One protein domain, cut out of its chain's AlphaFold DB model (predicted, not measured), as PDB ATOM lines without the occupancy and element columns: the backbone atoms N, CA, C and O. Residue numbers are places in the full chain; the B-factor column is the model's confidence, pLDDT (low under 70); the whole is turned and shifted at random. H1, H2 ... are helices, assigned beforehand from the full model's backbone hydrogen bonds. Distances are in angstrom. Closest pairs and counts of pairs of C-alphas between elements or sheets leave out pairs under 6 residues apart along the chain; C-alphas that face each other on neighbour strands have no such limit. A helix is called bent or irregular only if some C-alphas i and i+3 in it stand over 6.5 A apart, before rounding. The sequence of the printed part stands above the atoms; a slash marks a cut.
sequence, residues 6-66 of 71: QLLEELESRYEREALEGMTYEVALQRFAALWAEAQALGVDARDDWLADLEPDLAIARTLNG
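This is residues 6 to 66 of the 71 residues of an uncharacterized protein of Gemmatimonas sp. SM23_52 (UniProt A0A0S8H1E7). Three helices make an open, loose zigzag: H2, the longest, is followed by H3, which folds back near it, shifted along it, while residues 6 to 19 of H1 stick out from the other end of H2. The printed part has 61 residues, all helix in class, with H1, H2, H3 in order and no named strand. It is loose, with a radius of gyration of the C-alphas of 15.2 A, and flat, spanning 38 by 38 by 19 A.

H2, residues 25 to 41, is 24.4 A long, from C-alpha 25 at (-31.587, 14.065, -29.101). H3, residues 50 to 64, measures 22.0 A and ends at C-alpha 64 (-19.259, 19.103, -31.565); it is only just irregular, C-alphas 53 and 56 being 6.7 A apart. H1, residues 6 to 20, measures 20.3 A.

H2 and H3 are near each other, with 7 pairs of C-alphas within 10 A. H1 is apart from H2 and H3. In H1 and H2 every O i to N i+4 pair is within hydrogen-bond range; in H3, 9 of 11.

The farthest C-alphas, of Gly 43 and Gly 66, are 39.2 A apart. The printed part has no cut and no long link. Residues 45 to 48 are under 70 in pLDDT.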
ATOM      1  N   GLN A   6     -25.415 -12.765 -21.324       77.06
ATOM      2  CA  GLN A   6     -25.360 -12.589 -22.781       77.06
ATOM      3  C   GLN A   6     -26.739 -12.462 -23.430       77.06
ATOM      4  O   GLN A   6     -26.909 -11.663 -24.341       77.06
ATOM      5  N   LEU A   7     -27.733 -13.227 -22.966       80.12
ATOM      6  CA  LEU A   7     -29.087 -13.132 -23.520       80.12
ATOM      7  C   LEU A   7     -29.755 -11.813 -23.111       80.12
ATOM      8  O   LEU A   7     -30.502 -11.231 -23.894       80.12
ATOM      9  N   LEU A   8     -29.473 -11.347 -21.890       80.44
ATOM     10  CA  LEU A   8     -29.906 -10.034 -21.418       80.44
ATOM     11  C   LEU A   8     -29.240  -8.916 -22.230       80.44
ATOM     12  O   LEU A   8     -29.937  -8.047 -22.732       80.44
ATOM     13  N   GLU A   9     -27.930  -8.999 -22.443       81.44
ATOM     14  CA  GLU A   9     -27.145  -8.023 -23.203       81.44
ATOM     15  C   GLU A   9     -27.562  -7.971 -24.687       81.44
ATOM     16  O   GLU A   9     -27.666  -6.894 -25.272       81.44
ATOM     17  N   GLU A  10     -27.894  -9.114 -25.302       84.62
ATOM     18  CA  GLU A  10     -28.477  -9.166 -26.652       84.62
ATOM     19  C   GLU A  10     -29.874  -8.536 -26.713       84.62
ATOM     20  O   GLU A  10     -30.203  -7.853 -27.689       84.62
ATOM     21  N   LEU A  11     -30.700  -8.758 -25.686       83.75
ATOM     22  CA  LEU A  11     -32.029  -8.159 -25.571       83.75
ATOM     23  C   LEU A  11     -31.949  -6.646 -25.385       83.75
ATOM     24  O   LEU A  11     -32.662  -5.928 -26.084       83.75
ATOM     25  N   GLU A  12     -31.079  -6.175 -24.496       81.50
ATOM     26  CA  GLU A  12     -30.811  -4.758 -24.253       81.50
ATOM     27  C   GLU A  12     -30.272  -4.100 -25.520       81.50
ATOM     28  O   GLU A  12     -30.861  -3.137 -25.995       81.50
ATOM     29  N   SER A  13     -29.272  -4.699 -26.171       81.12
ATOM     30  CA  SER A  13     -28.716  -4.192 -27.433       81.12
ATOM     31  C   SER A  13     -29.753  -4.135 -28.557       81.12
ATOM     32  O   SER A  13     -29.736  -3.232 -29.394       81.12
ATOM     33  N   ARG A  14     -30.653  -5.126 -28.643       82.75
ATOM     34  CA  ARG A  14     -31.732  -5.117 -29.639       82.75
ATOM     35  C   ARG A  14     -32.772  -4.056 -29.307       82.75
ATOM     36  O   ARG A  14     -33.197  -3.352 -30.214       82.75
ATOM     37  N   TYR A  15     -33.151  -3.934 -28.041       78.19
ATOM     38  CA  TYR A  15     -34.079  -2.909 -27.587       78.19
ATOM     39  C   TYR A  15     -33.509  -1.508 -27.801       78.19
ATOM     40  O   TYR A  15     -34.208  -0.657 -28.324       78.19
ATOM     41  N   GLU A  16     -32.240  -1.268 -27.484       77.50
ATOM     42  CA  GLU A  16     -31.565  -0.001 -27.761       77.50
ATOM     43  C   GLU A  16     -31.592   0.318 -29.250       77.50
ATOM     44  O   GLU A  16     -31.965   1.422 -29.631       77.50
ATOM     45  N   ARG A  17     -31.276  -0.658 -30.110       75.31
ATOM     46  CA  ARG A  17     -31.376  -0.456 -31.556       75.31
ATOM     47  C   ARG A  17     -32.803  -0.141 -31.983       75.31
ATOM     48  O   ARG A  17     -32.990   0.870 -32.626       75.31
ATOM     49  N   GLU A  18     -33.793  -0.956 -31.627       79.75
ATOM     50  CA  GLU A  18     -35.170  -0.837 -32.136       79.75
ATOM     51  C   GLU A  18     -35.963   0.314 -31.497       79.75
ATOM     52  O   GLU A  18     -36.710   1.015 -32.175       79.75
ATOM     53  N   ALA A  19     -35.820   0.524 -30.189       73.44
ATOM     54  CA  ALA A  19     -36.560   1.540 -29.444       73.44
ATOM     55  C   ALA A  19     -35.952   2.939 -29.591       73.44
ATOM     56  O   ALA A  19     -36.667   3.929 -29.397       73.44
ATOM     57  N   LEU A  20     -34.655   3.023 -29.913       70.44
ATOM     58  CA  LEU A  20     -33.935   4.281 -30.120       70.44
ATOM     59  C   LEU A  20     -33.610   4.539 -31.603       70.44
ATOM     60  O   LEU A  20     -33.041   5.586 -31.915       70.44
ATOM     61  N   GLU A  21     -33.991   3.651 -32.534       73.56
ATOM     62  CA  GLU A  21     -33.832   3.896 -33.974       73.56
ATOM     63  C   GLU A  21     -34.585   5.169 -34.375       73.56
ATOM     64  O   GLU A  21     -35.789   5.310 -34.156       73.56
ATOM     65  N   GLY A  22     -33.861   6.134 -34.944       74.19
ATOM     66  CA  GLY A  22     -34.431   7.429 -35.321       74.19
ATOM     67  C   GLY A  22     -34.772   8.344 -34.139       74.19
ATOM     68  O   GLY A  22     -35.352   9.410 -34.353       74.19
ATOM     69  N   MET A  23     -34.405   7.976 -32.907       78.62
ATOM     70  CA  MET A  23     -34.526   8.864 -31.758       78.62
ATOM     71  C   MET A  23     -33.458   9.948 -31.847       78.62
ATOM     72  O   MET A  23     -32.281   9.718 -31.574       78.62
ATOM     73  N   THR A  24     -33.875  11.147 -32.244       81.69
ATOM     74  CA  THR A  24     -32.998  12.311 -32.152       81.69
ATOM     75  C   THR A  24     -32.880  12.751 -30.701       81.69
ATOM     76  O   THR A  24     -33.746  12.475 -29.864       81.69
ATOM     77  N   TYR A  25     -31.806  13.472 -30.411       74.31
ATOM     78  CA  TYR A  25     -31.587  14.065 -29.101       74.31
ATOM     79  C   TYR A  25     -32.778  14.945 -28.668       74.31
ATOM     80  O   TYR A  25     -33.235  14.864 -27.531       74.31
ATOM     81  N   GLU A  26     -33.357  15.718 -29.588       79.56
ATOM     82  CA  GLU A  26     -34.523  16.567 -29.319       79.56
ATOM     83  C   GLU A  26     -35.764  15.749 -28.945       79.56
ATOM     84  O   GLU A  26     -36.507  16.126 -28.040       79.56
ATOM     85  N   VAL A  27     -35.989  14.611 -29.611       80.38
ATOM     86  CA  VAL A  27     -37.102  13.706 -29.291       80.38
ATOM     87  C   VAL A  27     -36.896  13.060 -27.919       80.38
ATOM     88  O   VAL A  27     -37.851  12.941 -27.148       80.38
ATOM     89  N   ALA A  28     -35.662  12.672 -27.589       83.25
ATOM     90  CA  ALA A  28     -35.326  12.155 -26.265       83.25
ATOM     91  C   ALA A  28     -35.583  13.207 -25.173       83.25
ATOM     92  O   ALA A  28     -36.224  12.900 -24.164       83.25
ATOM     93  N   LEU A  29     -35.183  14.460 -25.412       82.06
ATOM     94  CA  LEU A  29     -35.402  15.577 -24.493       82.06
ATOM     95  C   LEU A  29     -36.896  15.851 -24.259       82.06
ATOM     96  O   LEU A  29     -37.321  16.038 -23.121       82.06
ATOM     97  N   GLN A  30     -37.716  15.810 -25.313       84.25
ATOM     98  CA  GLN A  30     -39.170  15.961 -25.189       84.25
ATOM     99  C   GLN A  30     -39.802  14.853 -24.338       84.25
ATOM    100  O   GLN A  30     -40.657  15.131 -23.495       84.25
ATOM    101  N   ARG A  31     -39.383  13.595 -24.536       86.31
ATOM    102  CA  ARG A  31     -39.868  12.461 -23.733       86.31
ATOM    103  C   ARG A  31     -39.456  12.594 -22.274       86.31
ATOM    104  O   ARG A  31     -40.284  12.370 -21.396       86.31
ATOM    105  N   PHE A  32     -38.210  12.988 -22.025       85.25
ATOM    106  CA  PHE A  32     -37.725  13.250 -20.677       85.25
ATOM    107  C   PHE A  32     -38.560  14.341 -19.995       85.25
ATOM    108  O   PHE A  32     -39.068  14.116 -18.901       85.25
ATOM    109  N   ALA A  33     -38.785  15.478 -20.662       84.94
ATOM    110  CA  ALA A  33     -39.582  16.579 -20.119       84.94
ATOM    111  C   ALA A  33     -41.015  16.149 -19.753       84.94
ATOM    112  O   ALA A  33     -41.542  16.557 -18.718       84.94
ATOM    113  N   ALA A  34     -41.639  15.300 -20.577       87.69
ATOM    114  CA  ALA A  34     -42.974  14.767 -20.310       87.69
ATOM    115  C   ALA A  34     -42.996  13.847 -19.076       87.69
ATOM    116  O   ALA A  34     -43.828  14.029 -18.189       87.69
ATOM    117  N   LEU A  35     -42.049  12.907 -18.987       86.00
ATOM    118  CA  LEU A  35     -41.902  12.022 -17.825       86.00
ATOM    119  C   LEU A  35     -41.604  12.811 -16.550       86.00
ATOM    120  O   LEU A  35     -42.100  12.482 -15.477       86.00
ATOM    121  N   TRP A  36     -40.820  13.877 -16.677       83.00
ATOM    122  CA  TRP A  36     -40.496  14.759 -15.572       83.00
ATOM    123  C   TRP A  36     -41.706  15.523 -15.042       83.00
ATOM    124  O   TRP A  36     -41.915  15.596 -13.832       83.00
ATOM    125  N   ALA A  37     -42.531  16.072 -15.936       84.75
ATOM    126  CA  ALA A  37     -43.774  16.732 -15.551       84.75
ATOM    127  C   ALA A  37     -44.715  15.765 -14.811       84.75
ATOM    128  O   ALA A  37     -45.343  16.141 -13.820       84.75
ATOM    129  N   GLU A  38     -44.775  14.507 -15.250       85.88
ATOM    130  CA  GLU A  38     -45.567  13.472 -14.586       85.88
ATOM    131  C   GLU A  38     -44.986  13.074 -13.221       85.88
ATOM    132  O   GLU A  38     -45.723  12.979 -12.242       85.88
ATOM    133  N   ALA A  39     -43.664  12.936 -13.105       83.19
ATOM    134  CA  ALA A  39     -42.996  12.681 -11.829       83.19
ATOM    135  C   ALA A  39     -43.252  13.806 -10.808       83.19
ATOM    136  O   ALA A  39     -43.576  13.532  -9.650       83.19
ATOM    137  N   GLN A  40     -43.195  15.069 -11.241       81.81
ATOM    138  CA  GLN A  40     -43.560  16.212 -10.399       81.81
ATOM    139  C   GLN A  40     -45.027  16.153  -9.955       81.81
ATOM    140  O   GLN A  40     -45.326  16.408  -8.789       81.81
ATOM    141  N   ALA A  41     -45.947  15.766 -10.847       85.06
ATOM    142  CA  ALA A  41     -47.359  15.587 -10.500       85.06
ATOM    143  C   ALA A  41     -47.577  14.479  -9.450       85.06
ATOM    144  O   ALA A  41     -48.531  14.545  -8.673       85.06
ATOM    145  N   LEU A  42     -46.676  13.495  -9.385       86.44
ATOM    146  CA  LEU A  42     -46.654  12.439  -8.369       86.44
ATOM    147  C   LEU A  42     -45.947  12.850  -7.063       86.44
ATOM    148  O   LEU A  42     -45.853  12.040  -6.141       86.44
ATOM    149  N   GLY A  43     -45.471  14.093  -6.955       80.94
ATOM    150  CA  GLY A  43     -44.782  14.599  -5.767       80.94
ATOM    151  C   GLY A  43     -43.333  14.125  -5.643       80.94
ATOM    152  O   GLY A  43     -42.789  14.122  -4.538       80.94
ATOM    153  N   VAL A  44     -42.706  13.710  -6.751       75.50
ATOM    154  CA  VAL A  44     -41.261  13.470  -6.793       75.50
ATOM    155  C   VAL A  44     -40.563  14.826  -6.698       75.50
ATOM    156  O   VAL A  44     -40.497  15.575  -7.670       75.50
ATOM    157  N   ASP A  45     -40.079  15.146  -5.499       66.50
ATOM    158  CA  ASP A  45     -39.302  16.354  -5.228       66.50
ATOM    159  C   ASP A  45     -37.851  16.113  -5.645       66.50
ATOM    160  O   ASP A  45     -37.022  15.599  -4.888       66.50
ATOM    161  N   ALA A  46     -37.566  16.409  -6.903       60.25
ATOM    162  CA  ALA A  46     -36.201  16.503  -7.357       60.25
ATOM    163  C   ALA A  46     -35.730  17.940  -7.173       60.25
ATOM    164  O   ALA A  46     -36.333  18.886  -7.674       60.25
ATOM    165  N   ARG A  47     -34.657  18.086  -6.403       59.84
ATOM    166  CA  ARG A  47     -34.025  19.377  -6.180       59.84
ATOM    167  C   ARG A  47     -33.471  19.883  -7.512       59.84
ATOM    168  O   ARG A  47     -32.763  19.142  -8.183       59.84
ATOM    169  N   ASP A  48     -33.790  21.139  -7.803       66.69
ATOM    170  CA  ASP A  48     -33.293  21.973  -8.900       66.69
ATOM    171  C   ASP A  48     -33.907  21.760 -10.299       66.69
ATOM    172  O   ASP A  48     -34.468  20.719 -10.651       66.69
ATOM    173  N   ASP A  49     -33.866  22.844 -11.081       71.19
ATOM    174  CA  ASP A  49     -34.311  22.895 -12.471       71.19
ATOM    175  C   ASP A  49     -33.343  22.083 -13.336       71.19
ATOM    176  O   ASP A  49     -32.344  22.602 -13.826       71.19
ATOM    177  N   TRP A  50     -33.645  20.797 -13.517       73.94
ATOM    178  CA  TRP A  50     -32.895  19.872 -14.377       73.94
ATOM    179  C   TRP A  50     -32.604  20.427 -15.782       73.94
ATOM    180  O   TRP A  50     -31.668  19.974 -16.438       73.94
ATOM    181  N   LEU A  51     -33.403  21.385 -16.271       73.56
ATOM    182  CA  LEU A  51     -33.177  22.017 -17.565       73.56
ATOM    183  C   LEU A  51     -31.899  22.869 -17.542       73.56
ATOM    184  O   LEU A  51     -31.131  22.851 -18.501       73.56
ATOM    185  N   ALA A  52     -31.638  23.552 -16.424       74.50
ATOM    186  CA  ALA A  52     -30.431  24.348 -16.223       74.50
ATOM    187  C   ALA A  52     -29.162  23.479 -16.195       74.50
ATOM    188  O   ALA A  52     -28.105  23.931 -16.637       74.50
ATOM    189  N   ASP A  53     -29.272  22.229 -15.738       76.06
ATOM    190  CA  ASP A  53     -28.163  21.270 -15.739       76.06
ATOM    191  C   ASP A  53     -27.853  20.720 -17.142       76.06
ATOM    192  O   ASP A  53     -26.726  20.304 -17.403       76.06
ATOM    193  N   LEU A  54     -28.821  20.751 -18.066       77.88
ATOM    194  CA  LEU A  54     -28.659  20.261 -19.441       77.88
ATOM    195  C   LEU A  54     -28.156  21.315 -20.430       77.88
ATOM    196  O   LEU A  54     -27.612  20.953 -21.474       77.88
ATOM    197  N   GLU A  55     -28.322  22.605 -20.135       81.62
ATOM    198  CA  GLU A  55     -27.861  23.708 -20.993       81.62
ATOM    199  C   GLU A  55     -26.360  23.598 -21.367       81.62
ATOM    200  O   GLU A  55     -26.015  23.769 -22.544       81.62
ATOM    201  N   PRO A  56     -25.442  23.244 -20.439       79.56
ATOM    202  CA  PRO A  56     -24.034  23.029 -20.771       79.56
ATOM    203  C   PRO A  56     -23.821  21.847 -21.726       79.56
ATOM    204  O   PRO A  56     -23.062  21.964 -22.693       79.56
ATOM    205  N   ASP A  57     -24.510  20.727 -21.497       79.88
ATOM    206  CA  ASP A  57     -24.392  19.518 -22.320       79.88
ATOM    207  C   ASP A  57     -24.915  19.762 -23.741       79.88
ATOM    208  O   ASP A  57     -24.290  19.361 -24.730       79.88
ATOM    209  N   LEU A  58     -26.016  20.507 -23.853       78.81
ATOM    210  CA  LEU A  58     -26.576  21.006 -25.107       78.81
ATOM    211  C   LEU A  58     -25.577  21.874 -25.874       78.81
ATOM    212  O   LEU A  58     -25.363  21.669 -27.073       78.81
ATOM    213  N   ALA A  59     -24.938  22.830 -25.202       80.19
ATOM    214  CA  ALA A  59     -23.953  23.709 -25.823       80.19
ATOM    215  C   ALA A  59     -22.735  22.928 -26.351       80.19
ATOM    216  O   ALA A  59     -22.258  23.189 -27.465       80.19
ATOM    217  N   ILE A  60     -22.265  21.928 -25.596       79.00
ATOM    218  CA  ILE A  60     -21.178  21.032 -26.014       79.00
ATOM    219  C   ILE A  60     -21.606  20.203 -27.229       79.00
ATOM    220  O   ILE A  60     -20.897  20.187 -28.239       79.00
ATOM    221  N   ALA A  61     -22.777  19.562 -27.178       75.81
ATOM    222  CA  ALA A  61     -23.285  18.730 -28.266       75.81
ATOM    223  C   ALA A  61     -23.442  19.526 -29.571       75.81
ATOM    224  O   ALA A  61     -23.050  19.056 -30.642       75.81
ATOM    225  N   ARG A  62     -23.953  20.759 -29.492       79.06
ATOM    226  CA  ARG A  62     -24.085  21.654 -30.651       79.06
ATOM    227  C   ARG A  62     -22.722  22.020 -31.229       79.06
ATOM    228  O   ARG A  62     -22.524  21.877 -32.432       79.06
ATOM    229  N   THR A  63     -21.765  22.378 -30.373       82.94
ATOM    230  CA  THR A  63     -20.390  22.704 -30.784       82.94
ATOM    231  C   THR A  63     -19.718  21.532 -31.504       82.94
ATOM    232  O   THR A  63     -19.148  21.717 -32.578       82.94
ATOM    233  N   LEU A  64     -19.829  20.315 -30.961       73.75
ATOM    234  CA  LEU A  64     -19.259  19.103 -31.565       73.75
ATOM    235  C   LEU A  64     -19.878  18.765 -32.931       73.75
ATOM    236  O   LEU A  64     -19.198  18.201 -33.784       73.75
ATOM    237  N   ASN A  65     -21.137  19.146 -33.157       76.94
ATOM    238  CA  ASN A  65     -21.853  18.933 -34.417       76.94
ATOM    239  C   ASN A  65     -21.814  20.151 -35.364       76.94
ATOM    240  O   ASN A  65     -22.508  20.161 -36.379       76.94
ATOM    241  N   GLY A  66     -21.023  21.188 -35.057       82.38
ATOM    242  CA  GLY A  66     -20.909  22.392 -35.891       82.38
ATOM    243  C   GLY A  66     -22.167  23.271 -35.915       82.38
ATOM    244  O   GLY A  66     -22.341  24.079 -36.827       82.38
TER     245      GLY A  66